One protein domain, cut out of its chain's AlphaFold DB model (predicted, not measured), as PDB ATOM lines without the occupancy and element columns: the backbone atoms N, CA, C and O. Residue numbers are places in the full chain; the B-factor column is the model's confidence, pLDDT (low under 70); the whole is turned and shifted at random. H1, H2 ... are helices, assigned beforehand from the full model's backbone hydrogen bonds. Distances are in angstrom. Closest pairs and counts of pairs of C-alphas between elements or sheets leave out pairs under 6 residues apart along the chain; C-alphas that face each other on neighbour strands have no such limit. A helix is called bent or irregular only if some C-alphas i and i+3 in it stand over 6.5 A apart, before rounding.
ATOM      1  N   LYS A 207     205.385 200.976 193.020       96.06
ATOM      2  CA  LYS A 207     205.629 202.343 192.550       96.06
ATOM      3  C   LYS A 207     205.238 203.344 193.628       96.06
ATOM      4  O   LYS A 207     204.102 203.375 194.087       96.06
ATOM      5  N   ALA A 208     206.152 204.255 193.970       96.69
ATOM      6  CA  ALA A 208     205.886 205.298 194.969       96.69
ATOM      7  C   ALA A 208     204.637 206.147 194.649       96.69
ATOM      8  O   ALA A 208     203.950 206.603 195.561       96.69
ATOM      9  N   GLN A 209     204.341 206.368 193.361       96.56
ATOM     10  CA  GLN A 209     203.136 207.089 192.947       96.56
ATOM     11  C   GLN A 209     201.863 206.282 193.225       96.56
ATOM     12  O   GLN A 209     200.922 206.855 193.748       96.56
ATOM     13  N   TRP A 210     201.842 204.979 192.944       97.31
ATOM     14  CA  TRP A 210     200.663 204.133 193.161       97.31
ATOM     15  C   TRP A 210     200.354 203.959 194.646       97.31
ATOM     16  O   TRP A 210     199.211 204.114 195.056       97.31
ATOM     17  N   TRP A 211     201.383 203.803 195.483       98.56
ATOM     18  CA  TRP A 211     201.222 203.856 196.939       98.56
ATOM     19  C   TRP A 211     200.691 205.215 197.428       98.56
ATOM     20  O   TRP A 211     199.900 205.266 198.364       98.56
ATOM     21  N   SER A 212     201.074 206.324 196.780       98.31
ATOM     22  CA  SER A 212     200.519 207.651 197.099       98.31
ATOM     23  C   SER A 212     199.064 207.802 196.640       98.31
ATOM     24  O   SER A 212     198.280 208.437 197.343       98.31
ATOM     25  N   ASP A 213     198.702 207.240 195.483       97.81
ATOM     26  CA  ASP A 213     197.331 207.241 194.961       97.81
ATOM     27  C   ASP A 213     196.422 206.393 195.875       97.81
ATOM     28  O   ASP A 213     195.369 206.875 196.292       97.81
ATOM     29  N   LEU A 214     196.868 205.198 196.285       98.50
ATOM     30  CA  LEU A 214     196.174 204.332 197.248       98.50
ATOM     31  C   LEU A 214     195.998 205.017 198.608       98.50
ATOM     32  O   LEU A 214     194.899 205.048 199.158       98.50
ATOM     33  N   ALA A 215     197.053 205.650 199.129       98.38
ATOM     34  CA  ALA A 215     196.956 206.445 200.348       98.38
ATOM     35  C   ALA A 215     195.937 207.590 200.208       98.38
ATOM     36  O   ALA A 215     195.147 207.857 201.112       98.38
ATOM     37  N   ALA A 216     195.918 208.275 199.061       97.75
ATOM     38  CA  ALA A 216     194.961 209.340 198.798       97.75
ATOM     39  C   ALA A 216     193.505 208.847 198.713       97.75
ATOM     40  O   ALA A 216     192.614 209.652 198.999       97.75
ATOM     41  N   ALA A 217     193.281 207.582 198.349       97.50
ATOM     42  CA  ALA A 217     191.980 206.922 198.376       97.50
ATOM     43  C   ALA A 217     191.565 206.552 199.813       97.50
ATOM     44  O   ALA A 217     190.495 206.968 200.251       97.50
ATOM     45  N   TYR A 218     192.446 205.911 200.597       98.00
ATOM     46  CA  TYR A 218     192.167 205.551 202.001       98.00
ATOM     47  C   TYR A 218     191.766 206.745 202.880       98.00
ATOM     48  O   TYR A 218     190.905 206.625 203.748       98.00
ATOM     49  N   ARG A 219     192.347 207.929 202.644       95.12
ATOM     50  CA  ARG A 219     192.029 209.140 203.425       95.12
ATOM     51  C   ARG A 219     190.727 209.842 203.041       95.12
ATOM     52  O   ARG A 219     190.421 210.893 203.613       95.12
ATOM     53  N   LYS A 220     190.019 209.386 202.002       92.00
ATOM     54  CA  LYS A 220     188.783 210.048 201.571       92.00
ATOM     55  C   LYS A 220     187.747 209.972 202.687       92.00
ATOM     56  O   LYS A 220     187.711 208.965 203.382       92.00
ATOM     57  N   PRO A 221     186.904 211.001 202.879       87.12
ATOM     58  CA  PRO A 221     186.024 211.047 204.042       87.12
ATOM     59  C   PRO A 221     185.068 209.854 204.182       87.12
ATOM     60  O   PRO A 221     184.782 209.462 205.302       87.12
ATOM     61  N   HIS A 222     184.618 209.264 203.073       85.38
ATOM     62  CA  HIS A 222     183.740 208.090 203.068       85.38
ATOM     63  C   HIS A 222     184.475 206.748 203.272       85.38
ATOM     64  O   HIS A 222     183.828 205.736 203.507       85.38
ATOM     65  N   VAL A 223     185.814 206.733 203.202       93.06
ATOM     66  CA  VAL A 223     186.653 205.565 203.546       93.06
ATOM     67  C   VAL A 223     187.215 205.716 204.960       93.06
ATOM     68  O   VAL A 223     187.085 204.827 205.789       93.06
ATOM     69  N   ALA A 224     187.834 206.867 205.234       91.50
ATOM     70  CA  ALA A 224     188.396 207.270 206.523       91.50
ATOM     71  C   ALA A 224     189.358 206.256 207.185       91.50
ATOM     72  O   ALA A 224     189.555 206.297 208.398       91.50
ATOM     73  N   GLU A 225     190.035 205.406 206.405       96.38
ATOM     74  CA  GLU A 225     191.037 204.448 206.896       96.38
ATOM     75  C   GLU A 225     192.402 205.140 207.075       96.38
ATOM     76  O   GLU A 225     193.353 204.930 206.315       96.38
ATOM     77  N   LEU A 226     192.485 206.035 208.066       96.31
ATOM     78  CA  LEU A 226     193.623 206.948 208.248       96.31
ATOM     79  C   LEU A 226     194.955 206.224 208.497       96.31
ATOM     80  O   LEU A 226     195.967 206.640 207.933       96.31
ATOM     81  N   ASP A 227     194.958 205.125 209.255       97.94
ATOM     82  CA  ASP A 227     196.173 204.341 209.524       97.94
ATOM     83  C   ASP A 227     196.712 203.685 208.247       97.94
ATOM     84  O   ASP A 227     197.881 203.849 207.898       97.94
ATOM     85  N   LYS A 228     195.837 203.049 207.456       98.25
ATOM     86  CA  LYS A 228     196.226 202.473 206.158       98.25
ATOM     87  C   LYS A 228     196.696 203.548 205.183       98.25
ATOM     88  O   LYS A 228     197.639 203.328 204.420       98.25
ATOM     89  N   SER A 229     196.078 204.733 205.208       98.38
ATOM     90  CA  SER A 229     196.562 205.873 204.428       98.38
ATOM     91  C   SER A 229     197.967 206.299 204.853       98.38
ATOM     92  O   SER A 229     198.803 206.584 203.991       98.38
ATOM     93  N   PHE A 230     198.228 206.363 206.156       98.25
ATOM     94  CA  PHE A 230     199.530 206.722 206.701       98.25
ATOM     95  C   PHE A 230     200.607 205.707 206.299       98.25
ATOM     96  O   PHE A 230     201.636 206.104 205.742       98.25
ATOM     97  N   ASP A 231     200.329 204.413 206.463       98.44
ATOM     98  CA  ASP A 231     201.229 203.318 206.086       98.44
ATOM     99  C   ASP A 231     201.536 203.318 204.582       98.44
ATOM    100  O   ASP A 231     202.695 203.193 204.172       98.44
ATOM    101  N   ALA A 232     200.528 203.542 203.735       98.62
ATOM    102  CA  ALA A 232     200.713 203.626 202.289       98.62
ATOM    103  C   ALA A 232     201.587 204.832 201.877       98.62
ATOM    104  O   ALA A 232     202.485 204.690 201.039       98.62
ATOM    105  N   TYR A 233     201.414 206.009 202.498       98.69
ATOM    106  CA  TYR A 233     202.326 207.140 202.270       98.69
ATOM    107  C   TYR A 233     203.741 206.870 202.791       98.69
ATOM    108  O   TYR A 233     204.717 207.291 202.160       98.69
ATOM    109  N   GLU A 234     203.881 206.159 203.912       98.62
ATOM    110  CA  GLU A 234     205.184 205.745 204.429       98.62
ATOM    111  C   GLU A 234     205.881 204.795 203.458       98.62
ATOM    112  O   GLU A 234     207.055 205.004 203.136       98.62
ATOM    113  N   ARG A 235     205.154 203.826 202.896       98.50
ATOM    114  CA  ARG A 235     205.671 202.931 201.859       98.50
ATOM    115  C   ARG A 235     206.092 203.699 200.607       98.50
ATOM    116  O   ARG A 235     207.194 203.485 200.095       98.50
ATOM    117  N   ALA A 236     205.285 204.659 200.157       98.50
ATOM    118  CA  ALA A 236     205.642 205.545 199.050       98.50
ATOM    119  C   ALA A 236     206.937 206.334 199.324       98.50
ATOM    120  O   ALA A 236     207.787 206.475 198.436       98.50
ATOM    121  N   LEU A 237     207.114 206.834 200.551       98.31
ATOM    122  CA  LEU A 237     208.317 207.556 200.961       98.31
ATOM    123  C   LEU A 237     209.534 206.627 201.086       98.31
ATOM    124  O   LEU A 237     210.632 207.040 200.733       98.31
ATOM    125  N   GLN A 238     209.372 205.378 201.526       98.19
ATOM    126  CA  GLN A 238     210.450 204.379 201.529       98.19
ATOM    127  C   GLN A 238     210.965 204.105 200.110       98.19
ATOM    128  O   GLN A 238     212.176 204.110 199.887       98.19
ATOM    129  N   LEU A 239     210.054 203.928 199.146       97.62
ATOM    130  CA  LEU A 239     210.390 203.693 197.738       97.62
ATOM    131  C   LEU A 239     211.043 204.918 197.083       97.62
ATOM    132  O   LEU A 239     211.937 204.790 196.247       97.62
ATOM    133  N   LYS A 240     210.605 206.127 197.458       97.62
ATOM    134  CA  LYS A 240     211.170 207.386 196.959       97.62
ATOM    135  C   LYS A 240     211.372 208.398 198.096       97.62
ATOM    136  O   LYS A 240     210.574 209.332 198.225       97.62
ATOM    137  N   PRO A 241     212.492 208.308 198.840       97.62
ATOM    138  CA  PRO A 241     212.756 209.145 200.019       97.62
ATOM    139  C   PRO A 241     212.787 210.653 199.766       97.62
ATOM    140  O   PRO A 241     212.640 211.441 200.688       97.62
ATOM    141  N   SER A 242     212.957 211.088 198.520       95.75
ATOM    142  CA  SER A 242     212.948 212.505 198.143       95.75
ATOM    143  C   SER A 242     211.579 213.027 197.689       95.75
ATOM    144  O   SER A 242     211.493 214.186 197.280       95.75
ATOM    145  N   SER A 243     210.517 212.207 197.730       96.56
ATOM    146  CA  SER A 243     209.172 212.543 197.238       96.56
ATOM    147  C   SER A 243     208.447 213.535 198.159       96.56
ATOM    148  O   SER A 243     208.008 213.152 199.244       96.56
ATOM    149  N   PRO A 244     208.249 214.808 197.752       95.69
ATOM    150  CA  PRO A 244     207.547 215.777 198.591       95.69
ATOM    151  C   PRO A 244     206.055 215.459 198.721       95.69
ATOM    152  O   PRO A 244     205.454 215.806 199.730       95.69
ATOM    153  N   THR A 245     205.462 214.821 197.706       96.06
ATOM    154  CA  THR A 245     204.053 214.409 197.713       96.06
ATOM    155  C   THR A 245     203.808 213.346 198.777       96.06
ATOM    156  O   THR A 245     202.955 213.552 199.633       96.06
ATOM    157  N   ALA A 246     204.611 212.274 198.777       97.62
ATOM    158  CA  ALA A 246     204.493 211.204 199.768       97.62
ATOM    159  C   ALA A 246     204.728 211.737 201.185       97.62
ATOM    160  O   ALA A 246     203.936 211.471 202.081       97.62
ATOM    161  N   PHE A 247     205.761 212.568 201.377       98.31
ATOM    162  CA  PHE A 247     206.048 213.114 202.700       98.31
ATOM    163  C   PHE A 247     204.942 214.054 203.204       98.31
ATOM    164  O   PHE A 247     204.526 213.924 204.343       98.31
ATOM    165  N   ARG A 248     204.397 214.954 202.372       97.19
ATOM    166  CA  ARG A 248     203.262 215.807 202.780       97.19
ATOM    167  C   ARG A 248     202.015 214.996 203.132       97.19
ATOM    168  O   ARG A 248     201.350 215.335 204.104       97.19
ATOM    169  N   GLY A 249     201.716 213.954 202.352       97.06
ATOM    170  CA  GLY A 249     200.627 213.024 202.649       97.06
ATOM    171  C   GLY A 249     200.828 212.327 203.993       97.06
ATOM    172  O   GLY A 249     199.922 212.333 204.818       97.06
ATOM    173  N   LEU A 250     202.047 211.840 204.248       97.44
ATOM    174  CA  LEU A 250     202.442 211.229 205.516       97.44
ATOM    175  C   LEU A 250     202.264 212.186 206.699       97.44
ATOM    176  O   LEU A 250     201.687 211.792 207.703       97.44
ATOM    177  N   LEU A 251     202.717 213.441 206.582       97.56
ATOM    178  CA  LEU A 251     202.554 214.440 207.645       97.56
ATOM    179  C   LEU A 251     201.077 214.687 207.963       97.56
ATOM    180  O   LEU A 251     200.689 214.653 209.125       97.56
ATOM    181  N   LEU A 252     200.263 214.911 206.927       96.12
ATOM    182  CA  LEU A 252     198.835 215.160 207.101       96.12
ATOM    183  C   LEU A 252     198.144 213.963 207.764       96.12
ATOM    184  O   LEU A 252     197.350 214.156 208.674       96.12
ATOM    185  N   MET A 253     198.446 212.739 207.327       97.25
ATOM    186  CA  MET A 253     197.813 211.541 207.882       97.25
ATOM    187  C   MET A 253     198.291 211.227 209.291       97.25
ATOM    188  O   MET A 253     197.451 210.990 210.146       97.25
ATOM    189  N   GLY A 254     199.590 211.309 209.580       97.06
ATOM    190  CA  GLY A 254     200.083 211.023 210.929       97.06
ATOM    191  C   GLY A 254     199.582 212.031 211.961       97.06
ATOM    192  O   GLY A 254     199.269 211.644 213.076       97.06
ATOM    193  N   CYS A 255     199.398 213.305 211.591       96.19
ATOM    194  CA  CYS A 255     198.770 214.278 212.492       96.19
ATOM    195  C   CYS A 255     197.257 214.055 212.692       96.19
ATOM    196  O   CYS A 255     196.698 214.574 213.655       96.19
ATOM    197  N   ARG A 256     196.591 213.310 211.799       95.12
ATOM    198  CA  ARG A 256     195.175 212.938 211.942       95.12
ATOM    199  C   ARG A 256     194.961 211.565 212.575       95.12
ATOM    200  O   ARG A 256     193.885 211.353 213.108       95.12
ATOM    201  N   ALA A 257     195.910 210.645 212.444       94.81
ATOM    202  CA  ALA A 257     195.819 209.262 212.901       94.81
ATOM    203  C   ALA A 257     196.241 209.152 214.378       94.81
ATOM    204  O   ALA A 257     195.737 209.902 215.210       94.81
ATOM    205  N   ASP A 258     197.170 208.255 214.705       93.81
ATOM    206  CA  ASP A 258     197.678 208.011 216.061       93.81
ATOM    207  C   ASP A 258     198.523 209.152 216.661       93.81
ATOM    208  O   ASP A 258     198.710 209.190 217.875       93.81
ATOM    209  N   GLN A 259     199.001 210.087 215.834       94.94
ATOM    210  CA  GLN A 259     199.921 211.157 216.221       94.94
ATOM    211  C   GLN A 259     201.246 210.650 216.812       94.94
ATOM    212  O   GLN A 259     201.812 211.298 217.694       94.94
ATOM    213  N   ASP A 260     201.802 209.547 216.288       96.88
ATOM    214  CA  ASP A 260     203.166 209.111 216.623       96.88
ATOM    215  C   ASP A 260     204.200 210.130 216.092       96.88
ATOM    216  O   ASP A 260     204.754 210.036 214.985       96.88
ATOM    217  N   TRP A 261     204.464 211.150 216.913       97.12
ATOM    218  CA  TRP A 261     205.393 212.242 216.628       97.12
ATOM    219  C   TRP A 261     206.814 211.736 216.376       97.12
ATOM    220  O   TRP A 261     207.522 212.290 215.526       97.12
ATOM    221  N   ALA A 262     207.221 210.651 217.038       98.00
ATOM    222  CA  ALA A 262     208.530 210.053 216.846       98.00
ATOM    223  C   ALA A 262     208.625 209.383 215.464       98.00
ATOM    224  O   ALA A 262     209.631 209.551 214.766       98.00
ATOM    225  N   ARG A 263     207.581 208.670 215.019       97.81
ATOM    226  CA  ARG A 263     207.486 208.088 213.665       97.81
ATOM    227  C   ARG A 263     207.442 209.155 212.585       97.81
ATOM    228  O   ARG A 263     208.158 209.030 211.584       97.81
ATOM    229  N   LEU A 264     206.685 210.230 212.796       98.31
ATOM    230  CA  LEU A 264     206.685 211.399 211.912       98.31
ATOM    231  C   LEU A 264     208.093 211.995 211.776       98.31
ATOM    232  O   LEU A 264     208.560 212.249 210.659       98.31
ATOM    233  N   TRP A 265     208.807 212.153 212.893       98.38
ATOM    234  CA  TRP A 265     210.161 212.703 212.894       98.38
ATOM    235  C   TRP A 265     211.184 211.790 212.209       98.38
ATOM    236  O   TRP A 265     211.972 212.267 211.390       98.38
ATOM    237  N   ARG A 266     211.134 210.470 212.440       98.31
ATOM    238  CA  ARG A 266     211.988 209.493 211.729       98.31
ATOM    239  C   ARG A 266     211.800 209.579 210.210       98.31
ATOM    240  O   ARG A 266     212.775 209.554 209.453       98.31
ATOM    241  N   ASN A 267     210.560 209.730 209.744       98.50
ATOM    242  CA  ASN A 267     210.273 209.915 208.319       98.50
ATOM    243  C   ASN A 267     210.760 211.272 207.789       98.50
ATOM    244  O   ASN A 267     211.250 211.344 206.657       98.50
ATOM    245  N   ALA A 268     210.712 212.327 208.604       98.38
ATOM    246  CA  ALA A 268     211.313 213.612 208.262       98.38
ATOM    247  C   ALA A 268     212.839 213.509 208.100       98.38
ATOM    248  O   ALA A 268     213.393 214.048 207.137       98.38
ATOM    249  N   GLU A 269     213.526 212.796 209.000       98.06
ATOM    250  CA  GLU A 269     214.977 212.568 208.925       98.06
ATOM    251  C   GLU A 269     215.344 211.804 207.643       98.06
ATOM    252  O   GLU A 269     216.277 212.192 206.929       98.06
ATOM    253  N   ARG A 270     214.555 210.775 207.291       97.75
ATOM    254  CA  ARG A 270     214.676 210.050 206.016       97.75
ATOM    255  C   ARG A 270     214.524 210.993 204.818       97.75
ATOM    256  O   ARG A 270     215.368 210.971 203.918       97.75
ATOM    257  N   PHE A 271     213.491 211.836 204.816       97.94
ATOM    258  CA  PHE A 271     213.239 212.785 203.732       97.94
ATOM    259  C   PHE A 271     214.382 213.793 203.569       97.94
ATOM    260  O   PHE A 271     214.921 213.962 202.473       97.94
ATOM    261  N   GLU A 272     214.810 214.443 204.652       97.19
ATOM    262  CA  GLU A 272     215.898 215.428 204.634       97.19
ATOM    263  C   GLU A 272     217.257 214.814 204.273       97.19
ATOM    264  O   GLU A 272     218.064 215.448 203.574       97.19
ATOM    265  N   GLY A 273     217.498 213.575 204.709       96.50
ATOM    266  CA  GLY A 273     218.700 212.804 204.407       96.50
ATOM    267  C   GLY A 273     218.835 212.433 202.929       96.50
ATOM    268  O   GLY A 273     219.957 212.379 202.425       96.50
ATOM    269  N   ALA A 274     217.715 212.243 202.228       95.75
ATOM    270  CA  ALA A 274     217.678 211.925 200.799       95.75
ATOM    271  C   ALA A 274     217.781 213.152 199.875       95.75
ATOM    272  O   ALA A 274     217.939 213.013 198.658       95.75
ATOM    273  N   ARG A 275     217.685 214.370 200.422       91.56
ATOM    274  CA  ARG A 275     217.850 215.616 199.656       91.56
ATOM    275  C   ARG A 275     219.323 215.868 199.308       91.56
ATOM    276  O   ARG A 275     220.241 215.235 199.820       91.56
ATOM    277  N   THR A 276     219.556 216.843 198.429       83.88
ATOM    278  CA  THR A 276     220.882 217.200 197.893       83.88
ATOM    279  C   THR A 276     221.968 217.352 198.967       83.88
ATOM    280  O   THR A 276     221.708 217.874 200.058       83.88
ATOM    281  N   ARG A 277     223.212 216.994 198.607       79.69
ATOM    282  CA  ARG A 277     224.378 216.971 199.512       79.69
ATOM    283  C   ARG A 277     224.690 218.319 200.181       79.69
ATOM    284  O   ARG A 277     225.093 218.327 201.342       79.69
ATOM    285  N   ARG A 278     224.485 219.457 199.501       88.00
ATOM    286  CA  ARG A 278     224.817 220.786 200.057       88.00
ATOM    287  C   ARG A 278     224.039 221.044 201.351       88.00
ATOM    288  O   ARG A 278     222.812 220.959 201.366       88.00
ATOM    289  N   GLY A 279     224.759 221.342 202.433       89.19
ATOM    290  CA  GLY A 279     224.188 221.624 203.754       89.19
ATOM    291  C   GLY A 279     223.550 220.422 204.459       89.19
ATOM    292  O   GLY A 279     222.833 220.623 205.434       89.19
ATOM    293  N   ARG A 280     223.760 219.182 203.983       93.31
ATOM    294  CA  ARG A 280     223.159 217.980 204.594       93.31
ATOM    295  C   ARG A 280     223.582 217.805 206.053       93.31
ATOM    296  O   ARG A 280     222.709 217.615 206.886       93.31
ATOM    297  N   GLY A 281     224.877 217.919 206.358       95.00
ATOM    298  CA  GLY A 281     225.389 217.783 207.730       95.00
ATOM    299  C   GLY A 281     224.751 218.788 208.689       95.00
ATOM    300  O   GLY A 281     224.214 218.403 209.717       95.00
ATOM    301  N   THR A 282     224.696 220.062 208.295       95.00
ATOM    302  CA  THR A 282     224.034 221.126 209.062       95.00
ATOM    303  C   THR A 282     222.550 220.852 209.298       95.00
ATOM    304  O   THR A 282     222.065 221.039 210.412       95.00
ATOM    305  N   ARG A 283     221.818 220.400 208.267       94.94
ATOM    306  CA  ARG A 283     220.398 220.045 208.408       94.94
ATOM    307  C   ARG A 283     220.215 218.882 209.370       94.94
ATOM    308  O   ARG A 283     219.421 219.005 210.289       94.94
ATOM    309  N   LEU A 284     220.957 217.791 209.187       96.56
ATOM    310  CA  LEU A 284     220.836 216.608 210.041       96.56
ATOM    311  C   LEU A 284     221.260 216.902 211.483       96.56
ATOM    312  O   LEU A 284     220.574 216.472 212.397       96.56
ATOM    313  N   GLY A 285     222.304 217.709 211.694       97.38
ATOM    314  CA  GLY A 285     222.693 218.163 213.031       97.38
ATOM    315  C   GLY A 285     221.603 218.995 213.713       97.38
ATOM    316  O   GLY A 285     221.311 218.777 214.887       97.38
ATOM    317  N   LEU A 286     220.941 219.895 212.973       97.56
ATOM    318  CA  LEU A 286     219.759 220.597 213.483       97.56
ATOM    319  C   LEU A 286     218.638 219.608 213.822       97.56
ATOM    320  O   LEU A 286     218.031 219.732 214.877       97.56
ATOM    321  N   MET A 287     218.384 218.612 212.970       98.12
ATOM    322  CA  MET A 287     217.343 217.623 213.243       98.12
ATOM    323  C   MET A 287     217.624 216.803 214.507       98.12
ATOM    324  O   MET A 287     216.724 216.601 215.315       98.12
ATOM    325  N   THR A 288     218.871 216.391 214.731       98.25
ATOM    326  CA  THR A 288     219.258 215.683 215.958       98.25
ATOM    327  C   THR A 288     218.948 216.508 217.206       98.25
ATOM    328  O   THR A 288     218.387 215.980 218.158       98.25
ATOM    329  N   VAL A 289     219.250 217.808 217.182       97.81
ATOM    330  CA  VAL A 289     218.988 218.718 218.308       97.81
ATOM    331  C   VAL A 289     217.494 218.961 218.540       97.81
ATOM    332  O   VAL A 289     217.095 219.219 219.670       97.81
ATOM    333  N   LEU A 290     216.666 218.887 217.496       98.38
ATOM    334  CA  LEU A 290     215.217 219.070 217.612       98.38
ATOM    335  C   LEU A 290     214.478 217.783 217.990       98.38
ATOM    336  O   LEU A 290     213.331 217.863 218.408       98.38
ATOM    337  N   ARG A 291     215.108 216.609 217.882       98.38
ATOM    338  CA  ARG A 291     214.471 215.310 218.147       98.38
ATOM    339  C   ARG A 291     213.704 215.229 219.481       98.38
ATOM    340  O   ARG A 291     212.604 214.683 219.441       98.38
ATOM    341  N   PRO A 292     214.194 215.762 220.623       98.38
ATOM    342  CA  PRO A 292     213.487 215.643 221.900       98.38
ATOM    343  C   PRO A 292     212.051 216.183 221.885       98.38
ATOM    344  O   PRO A 292     211.174 215.569 222.475       98.38
ATOM    345  N   MET A 293     211.753 217.250 221.126       97.88
ATOM    346  CA  MET A 293     210.386 217.800 221.067       97.88
ATOM    347  C   MET A 293     209.366 216.854 220.402       97.88
ATOM    348  O   MET A 293     208.162 217.097 220.488       97.88
ATOM    349  N   PHE A 294     209.838 215.815 219.705       98.12
ATOM    350  CA  PHE A 294     209.033 214.788 219.038       98.12
ATOM    351  C   PHE A 294     209.043 213.447 219.781       98.12
ATOM    352  O   PHE A 294     208.500 212.472 219.263       98.12
ATOM    353  N   ALA A 295     209.683 213.369 220.951       96.12
ATOM    354  CA  ALA A 295     209.593 212.188 221.794       96.12
ATOM    355  C   ALA A 295     208.152 211.997 222.286       96.12
ATOM    356  O   ALA A 295     207.399 212.965 222.437       96.12
ATOM    357  N   ASP A 296     207.787 210.744 222.542       90.56
ATOM    358  CA  ASP A 296     206.551 210.459 223.255       90.56
ATOM    359  C   ASP A 296     206.621 211.084 224.657       90.56
ATOM    360  O   ASP A 296     207.664 211.025 225.312       90.56
ATOM    361  N   GLY A 297     205.557 211.774 225.065       88.69
ATOM    362  CA  GLY A 297     205.535 212.536 226.318       88.69
ATOM    363  C   GLY A 297     206.548 213.690 226.419       88.69
ATOM    364  O   GLY A 297     206.920 214.046 227.535       88.69
ATOM    365  N   ALA A 298     207.018 214.270 225.301       94.00
ATOM    366  CA  ALA A 298     207.989 215.376 225.331       94.00
ATOM    367  C   ALA A 298     207.567 216.500 226.293       94.00
ATOM    368  O   ALA A 298     206.442 217.005 226.213       94.00
ATOM    369  N   ALA A 299     208.489 216.920 227.163       95.31
ATOM    370  CA  ALA A 299     208.206 217.911 228.188       95.31
ATOM    371  C   ALA A 299     208.200 219.336 227.614       95.31
ATOM    372  O   ALA A 299     208.831 219.643 226.599       95.31
ATOM    373  N   ASP A 300     207.566 220.261 228.333       94.75
ATOM    374  CA  ASP A 300     207.559 221.685 227.981       94.75
ATOM    375  C   ASP A 300     208.968 222.290 227.860       94.75
ATOM    376  O   ASP A 300     209.219 223.164 227.019       94.75
ATOM    377  N   ALA A 301     209.911 221.785 228.658       96.88
ATOM    378  CA  ALA A 301     211.318 222.159 228.585       96.88
ATOM    379  C   ALA A 301     211.964 221.750 227.247       96.88
ATOM    380  O   ALA A 301     212.728 222.536 226.683       96.88
ATOM    381  N   ASP A 302     211.620 220.580 226.696       97.62
ATOM    382  CA  ASP A 302     212.147 220.099 225.410       97.62
ATOM    383  C   ASP A 302     211.669 220.981 224.254       97.62
ATOM    384  O   ASP A 302     212.447 221.366 223.376       97.62
ATOM    385  N   ILE A 303     210.388 221.357 224.279       96.94
ATOM    386  CA  ILE A 303     209.778 222.240 223.278       96.94
ATOM    387  C   ILE A 303     210.394 223.641 223.360       96.94
ATOM    388  O   ILE A 303     210.781 224.219 222.340       96.94
ATOM    389  N   SER A 304     210.561 224.168 224.573       97.00
ATOM    390  CA  SER A 304     211.194 225.472 224.808       97.00
ATOM    391  C   SER A 304     212.653 225.488 224.344       97.00
ATOM    392  O   SER A 304     213.080 226.412 223.642       97.00
ATOM    393  N   ALA A 305     213.415 224.434 224.651       97.56
ATOM    394  CA  ALA A 305     214.783 224.273 224.174       97.56
ATOM    395  C   ALA A 305     214.838 224.217 222.640       97.56
ATOM    396  O   ALA A 305     215.660 224.905 222.025       97.56
ATOM    397  N   ALA A 306     213.935 223.470 221.997       97.69
ATOM    398  CA  ALA A 306     213.850 223.395 220.541       97.69
ATOM    399  C   ALA A 306     213.587 224.769 219.897       97.69
ATOM    400  O   ALA A 306     214.238 225.113 218.905       97.69
ATOM    401  N   LEU A 307     212.720 225.601 220.484       97.69
ATOM    402  CA  LEU A 307     212.463 226.967 220.007       97.69
ATOM    403  C   LEU A 307     213.714 227.854 220.054       97.69
ATOM    404  O   LEU A 307     213.998 228.569 219.088       97.69
ATOM    405  N   VAL A 308     214.509 227.778 221.126       97.62
ATOM    406  CA  VAL A 308     215.796 228.494 221.214       97.62
ATOM    407  C   VAL A 308     216.739 228.041 220.096       97.62
ATOM    408  O   VAL A 308     217.352 228.863 219.409       97.62
ATOM    409  N   ARG A 309     216.826 226.729 219.856       97.31
ATOM    410  CA  ARG A 309     217.685 226.157 218.808       97.31
ATOM    411  C   ARG A 309     217.228 226.553 217.406       97.31
ATOM    412  O   ARG A 309     218.078 226.850 216.567       97.31
ATOM    413  N   LEU A 310     215.919 226.625 217.164       96.44
ATOM    414  CA  LEU A 310     215.349 227.119 215.908       96.44
ATOM    415  C   LEU A 310     215.695 228.588 215.662       96.44
ATOM    416  O   LEU A 310     216.117 228.917 214.554       96.44
ATOM    417  N   LYS A 311     215.602 229.453 216.681       95.81
ATOM    418  CA  LYS A 311     216.013 230.866 216.573       95.81
ATOM    419  C   LYS A 311     217.492 230.988 216.196       95.81
ATOM    420  O   LYS A 311     217.828 231.667 215.227       95.81
ATOM    421  N   VAL A 312     218.377 230.258 216.884       96.44
ATOM    422  CA  VAL A 312     219.820 230.231 216.565       96.44
ATOM    423  C   VAL A 312     220.074 229.716 215.143       96.44
ATOM    424  O   VAL A 312     220.896 230.271 214.415       96.44
ATOM    425  N   ALA A 313     219.372 228.661 214.728       95.06
ATOM    426  CA  ALA A 313     219.480 228.107 213.383       95.06
ATOM    427  C   ALA A 313     219.042 229.112 212.306       95.06
ATOM    428  O   ALA A 313     219.737 229.253 211.299       95.06
ATOM    429  N   ALA A 314     217.944 229.840 212.536       92.88
ATOM    430  CA  ALA A 314     217.458 230.894 211.648       92.88
ATOM    431  C   ALA A 314     218.505 232.000 211.450       92.88
ATOM    432  O   ALA A 314     218.818 232.323 210.303       92.88
ATOM    433  N   VAL A 315     219.107 232.504 212.535       94.69
ATOM    434  CA  VAL A 315     220.188 233.510 212.482       94.69
ATOM    435  C   VAL A 315     221.387 233.007 211.673       94.69
ATOM    436  O   VAL A 315     221.941 233.736 210.856       94.69
ATOM    437  N   LYS A 316     221.751 231.729 211.825       94.94
ATOM    438  CA  LYS A 316     222.837 231.092 211.058       94.94
ATOM    439  C   LYS A 316     222.458 230.741 209.611       94.94
ATOM    440  O   LYS A 316     223.256 230.147 208.891       94.94
ATOM    441  N   GLY A 317     221.231 231.036 209.177       92.69
ATOM    442  CA  GLY A 317     220.736 230.675 207.848       92.69
ATOM    443  C   GLY A 317     220.552 229.166 207.637       92.69
ATOM    444  O   GLY A 317     220.407 228.714 206.498       92.69
ATOM    445  N   HIS A 318     220.544 228.372 208.710       93.94
ATOM    446  CA  HIS A 318     220.274 226.939 208.649       93.94
ATOM    447  C   HIS A 318     218.780 226.719 208.406       93.94
ATOM    448  O   HIS A 318     217.932 227.281 209.094       93.94
ATOM    449  N   ARG A 319     218.441 225.907 207.401       92.25
ATOM    450  CA  ARG A 319     217.051 225.736 206.959       92.25
ATOM    451  C   ARG A 319     216.725 224.270 206.722       92.25
ATOM    452  O   ARG A 319     217.458 223.572 206.022       92.25
ATOM    453  N   LEU A 320     215.578 223.851 207.246       95.81
ATOM    454  CA  LEU A 320     214.908 222.612 206.859       95.81
ATOM    455  C   LEU A 320     214.024 222.869 205.631       95.81
ATOM    456  O   LEU A 320     213.730 224.019 205.282       95.81
ATOM    457  N   SER A 321     213.624 221.810 204.934       95.44
ATOM    458  CA  SER A 321     212.695 221.917 203.809       95.44
ATOM    459  C   SER A 321     211.316 222.431 204.246       95.44
ATOM    460  O   SER A 321     210.970 222.392 205.422       95.44
ATOM    461  N   TRP A 322     210.505 222.905 203.292       95.69
ATOM    462  CA  TRP A 322     209.133 223.356 203.567       95.69
ATOM    463  C   TRP A 322     208.290 222.302 204.299       95.69
ATOM    464  O   TRP A 322     207.786 222.647 205.361       95.69
ATOM    465  N   PRO A 323     208.181 221.040 203.830       96.62
ATOM    466  CA  PRO A 323     207.406 220.027 204.548       96.62
ATOM    467  C   PRO A 323     207.896 219.780 205.983       96.62
ATOM    468  O   PRO A 323     207.086 219.732 206.898       96.62
ATOM    469  N   THR A 324     209.211 219.703 206.214       97.94
ATOM    470  CA  THR A 324     209.754 219.490 207.569       97.94
ATOM    471  C   THR A 324     209.499 220.688 208.482       97.94
ATOM    472  O   THR A 324     209.188 220.522 209.657       97.94
ATOM    473  N   THR A 325     209.583 221.915 207.957       97.81
ATOM    474  CA  THR A 325     209.178 223.104 208.718       97.81
ATOM    475  C   THR A 325     207.672 223.095 209.010       97.81
ATOM    476  O   THR A 325     207.285 223.529 210.086       97.81
ATOM    477  N   SER A 326     206.823 222.576 208.117       97.44
ATOM    478  CA  SER A 326     205.389 222.400 208.401       97.44
ATOM    479  C   SER A 326     205.140 221.390 209.524       97.44
ATOM    480  O   SER A 326     204.333 221.680 210.394       97.44
ATOM    481  N   LEU A 327     205.886 220.279 209.583       98.25
ATOM    482  CA  LEU A 327     205.823 219.346 210.720       98.25
ATOM    483  C   LEU A 327     206.164 220.037 212.054       98.25
ATOM    484  O   LEU A 327     205.483 219.809 213.047       98.25
ATOM    485  N   LEU A 328     207.179 220.910 212.077       98.44
ATOM    486  CA  LEU A 328     207.501 221.703 213.273       98.44
ATOM    487  C   LEU A 328     206.351 222.639 213.669       98.44
ATOM    488  O   LEU A 328     206.027 222.720 214.848       98.44
ATOM    489  N   ILE A 329     205.731 223.317 212.697       98.31
ATOM    490  CA  ILE A 329     204.568 224.189 212.937       98.31
ATOM    491  C   ILE A 329     203.420 223.379 213.546       98.31
ATOM    492  O   ILE A 329     202.885 223.777 214.576       98.31
ATOM    493  N   TYR A 330     203.089 222.223 212.964       97.81
ATOM    494  CA  TYR A 330     202.045 221.349 213.497       97.81
ATOM    495  C   TYR A 330     202.373 220.909 214.921       97.81
ATOM    496  O   TYR A 330     201.567 221.126 215.817       97.81
ATOM    497  N   ARG A 331     203.582 220.392 215.170       97.56
ATOM    498  CA  ARG A 331     203.980 219.963 216.516       97.56
ATOM    499  C   ARG A 331     203.853 221.086 217.549       97.56
ATOM    500  O   ARG A 331     203.419 220.824 218.663       97.56
ATOM    501  N   LEU A 332     204.201 222.320 217.182       97.81
ATOM    502  CA  LEU A 332     204.042 223.480 218.058       97.81
ATOM    503  C   LEU A 332     202.570 223.805 218.324       97.81
ATOM    504  O   LEU A 332     202.219 224.014 219.479       97.81
ATOM    505  N   HIS A 333     201.703 223.804 217.308       97.06
ATOM    506  CA  HIS A 333     200.274 224.064 217.518       97.06
ATOM    507  C   HIS A 333     199.616 222.984 218.392       97.06
ATOM    508  O   HIS A 333     198.903 223.316 219.333       97.06
ATOM    509  N   PHE A 334     199.930 221.703 218.162       95.75
ATOM    510  CA  PHE A 334     199.463 220.588 219.001       95.75
ATOM    511  C   PHE A 334     200.021 220.620 220.434       95.75
ATOM    512  O   PHE A 334     199.449 220.014 221.337       95.75
ATOM    513  N   ALA A 335     201.121 221.335 220.661       95.25
ATOM    514  CA  ALA A 335     201.662 221.611 221.989       95.25
ATOM    515  C   ALA A 335     201.201 222.968 222.555       95.25
ATOM    516  O   ALA A 335     201.843 223.501 223.458       95.25
ATOM    517  N   GLN A 336     200.147 223.565 221.986       94.56
ATOM    518  CA  GLN A 336     199.617 224.877 222.371       94.56
ATOM    519  C   GLN A 336     200.683 225.990 222.373       94.56
ATOM    520  O   GLN A 336     200.689 226.897 223.197       94.56
ATOM    521  N   ARG A 337     201.632 225.940 221.434       96.50
ATOM    522  CA  ARG A 337     202.611 227.007 221.175       96.50
ATOM    523  C   ARG A 337     202.217 227.754 219.905       96.50
ATOM    524  O   ARG A 337     202.963 227.744 218.920       96.50
ATOM    525  N   MET A 338     201.040 228.389 219.926       97.06
ATOM    526  CA  MET A 338     200.446 229.031 218.744       97.06
ATOM    527  C   MET A 338     201.345 230.140 218.202       97.06
ATOM    528  O   MET A 338     201.759 230.085 217.045       97.06
ATOM    529  N   GLN A 339     201.742 231.098 219.044       97.62
ATOM    530  CA  GLN A 339     202.551 232.236 218.604       97.62
ATOM    531  C   GLN A 339     203.886 231.810 217.944       97.62
ATOM    532  O   GLN A 339     204.157 232.256 216.825       97.62
ATOM    533  N   PRO A 340     204.709 230.905 218.522       97.88
ATOM    534  CA  PRO A 340     205.886 230.382 217.820       97.88
ATOM    535  C   PRO A 340     205.575 229.626 216.517       97.88
ATOM    536  O   PRO A 340     206.341 229.733 215.554       97.88
ATOM    537  N   GLY A 341     204.476 228.867 216.464       97.81
ATOM    538  CA  GLY A 341     204.058 228.140 215.264       97.81
ATOM    539  C   GLY A 341     203.689 229.074 214.108       97.81
ATOM    540  O   GLY A 341     204.219 228.930 212.999       97.81
ATOM    541  N   PHE A 342     202.885 230.105 214.373       97.81
ATOM    542  CA  PHE A 342     202.543 231.134 213.387       97.81
ATOM    543  C   PHE A 342     203.751 232.005 213.002       97.81
ATOM    544  O   PHE A 342     203.924 232.325 211.825       97.81
ATOM    545  N   ALA A 343     204.677 232.290 213.925       97.31
ATOM    546  CA  ALA A 343     205.933 232.972 213.592       97.31
ATOM    547  C   ALA A 343     206.788 232.167 212.589       97.31
ATOM    548  O   ALA A 343     207.308 232.717 211.612       97.31
ATOM    549  N   LEU A 344     206.892 230.842 212.759       97.44
ATOM    550  CA  LEU A 344     207.545 229.975 211.770       97.44
ATOM    551  C   LEU A 344     206.817 229.981 210.420       97.44
ATOM    552  O   LEU A 344     207.473 229.906 209.376       97.44
ATOM    553  N   ARG A 345     205.484 230.090 210.416       97.50
ATOM    554  CA  ARG A 345     204.688 230.210 209.188       97.50
ATOM    555  C   ARG A 345     204.962 231.533 208.464       97.50
ATOM    556  O   ARG A 345     205.225 231.498 207.261       97.50
ATOM    557  N   ARG A 346     205.062 232.661 209.182       97.56
ATOM    558  CA  ARG A 346     205.517 233.951 208.614       97.56
ATOM    559  C   ARG A 346     206.905 233.825 207.985       97.56
ATOM    560  O   ARG A 346     207.110 234.233 206.845       97.56
ATOM    561  N   HIS A 347     207.842 233.140 208.644       96.62
ATOM    562  CA  HIS A 347     209.151 232.857 208.042       96.62
ATOM    563  C   HIS A 347     209.076 231.981 206.777       96.62
ATOM    564  O   HIS A 347     209.892 232.148 205.865       96.62
ATOM    565  N   GLN A 348     208.121 231.047 206.678       96.62
ATOM    566  CA  GLN A 348     207.897 230.305 205.433       96.62
ATOM    567  C   GLN A 348     207.376 231.205 204.307       96.62
ATOM    568  O   GLN A 348     207.785 230.999 203.157       96.62
ATOM    569  N   ALA A 349     206.508 232.172 204.612       97.44
ATOM    570  CA  ALA A 349     206.014 233.153 203.645       97.44
ATOM    571  C   ALA A 349     207.164 234.024 203.121       97.44
ATOM    572  O   ALA A 349     207.388 234.066 201.910       97.44
ATOM    573  N   GLU A 350     208.003 234.558 204.011       97.19
ATOM    574  CA  GLU A 350     209.197 235.334 203.633       97.19
ATOM    575  C   GLU A 350     210.141 234.530 202.736       97.19
ATOM    576  O   GLU A 350     210.600 234.974 201.681       97.19
ATOM    577  N   ARG A 351     210.390 233.269 203.106       95.19
ATOM    578  CA  ARG A 351     211.216 232.369 202.296       95.19
ATOM    579  C   ARG A 351     210.590 232.085 200.929       95.19
ATOM    580  O   ARG A 351     211.326 231.819 199.981       95.19
ATOM    581  N   THR A 352     209.264 232.092 200.831       94.75
ATOM    582  CA  THR A 352     208.537 231.889 199.572       94.75
ATOM    583  C   THR A 352     208.712 233.094 198.653       94.75
ATOM    584  O   THR A 352     209.068 232.887 197.495       94.75
ATOM    585  N   ILE A 353     208.595 234.319 199.177       95.94
ATOM    586  CA  ILE A 353     208.900 235.557 198.438       95.94
ATOM    587  C   ILE A 353     210.356 235.547 197.968       95.94
ATOM    588  O   ILE A 353     210.621 235.681 196.776       95.94
ATOM    589  N   ALA A 354     211.308 235.286 198.870       93.94
ATOM    590  CA  ALA A 354     212.730 235.257 198.527       93.94
ATOM    591  C   ALA A 354     213.081 234.181 197.480       93.94
ATOM    592  O   ALA A 354     214.006 234.357 196.687       93.94
TER     593      ALA A 354
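What this domain is: This is residues 207 to 354 of the 660 residues of an uncharacterized protein of Nesterenkonia natronophila (UniProt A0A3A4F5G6). Helices H1 to H6 follow one another in a winding row, each packed on the next and running the opposite way at a shallow tilt, and the chain then folds back through H7, which packs on H3 near the middle of the whole and off the row. H8, the longest helix, packs on H7 and on no other helix, while H1 and H6 lie toward the two ends of the row. The printed part has 148 residues, with helices H1 to H8 in that order and no named strand; the class is all helix. The whole is compact, with a radius of gyration of the C-alphas of 15.3 A and spans of 42 by 34 by 28 A.

How they stand to each other: Start at H8, residues 338 to 354, which touches H7, residues 322 to 334, in a helical hairpin; the closest C-alphas, of Ile 329 and Gly 341, are 4.6 A apart. From H7 step to H3, residues 244 to 256: they touch, at a shallow tilt of 8 degrees, the same way, closest at the C-alphas of Arg 248 and Pro 323, 6.2 A. H3 also touches H4, residues 261 to 274, opposite ways at 7 degrees, with the C-alphas of Leu 251 and Leu 264 closest at 6.7 A. H3 and H4 are the hubs, touching four helices each. H2, residues 226 to 239, touches H3, with the C-alphas of Tyr 233 and Leu 250 closest at 5.2 A, and H1, residues 208 to 218, at Ala 236 and Ala 208, whose C-alphas are closest at 4.1 A. H1, H2, H3, H4 and H7 form an up-and-down bundle, each running against the one before it in the chain. On from H4, H5, residues 280 to 294, touches it, closest at the C-alphas of Trp 261 and Phe 294, 5.1 A. H6, residues 300 to 315, touches H5, closest at the C-alphas of Met 293 and Ile 303, 5.0 A. H6 and H8 are close but not clearly touching; H1 and H8 are apart. Every O i to N i+4 pair is within hydrogen-bond range in H1, H2, H3, H4, H6, H7 and H8; in H5 8 of 11 are.

Where its parts are: Find C-alpha 208 at (205.886, 205.298, 194.969), where H1 begins; it runs 15.4 A. H2 measures 20.1 A, H3 18.4 A, H4 20.0 A and H7 18.4 A. H5, 20.5 A, is irregular: C-alphas 289 and 292 are 7.3 A apart. H6 runs 23.2 A from (207.559, 221.685, 227.981). H8 runs 24.5 A to C-alpha 354 at (212.730, 235.257, 198.527).

The domain as a whole: The C-alphas farthest apart are those of His 222 and Lys 316, 46.1 A. The printed part has no cut and no long link. Mean pLDDT of the printed part is 96.2, and no printed residue is under 70.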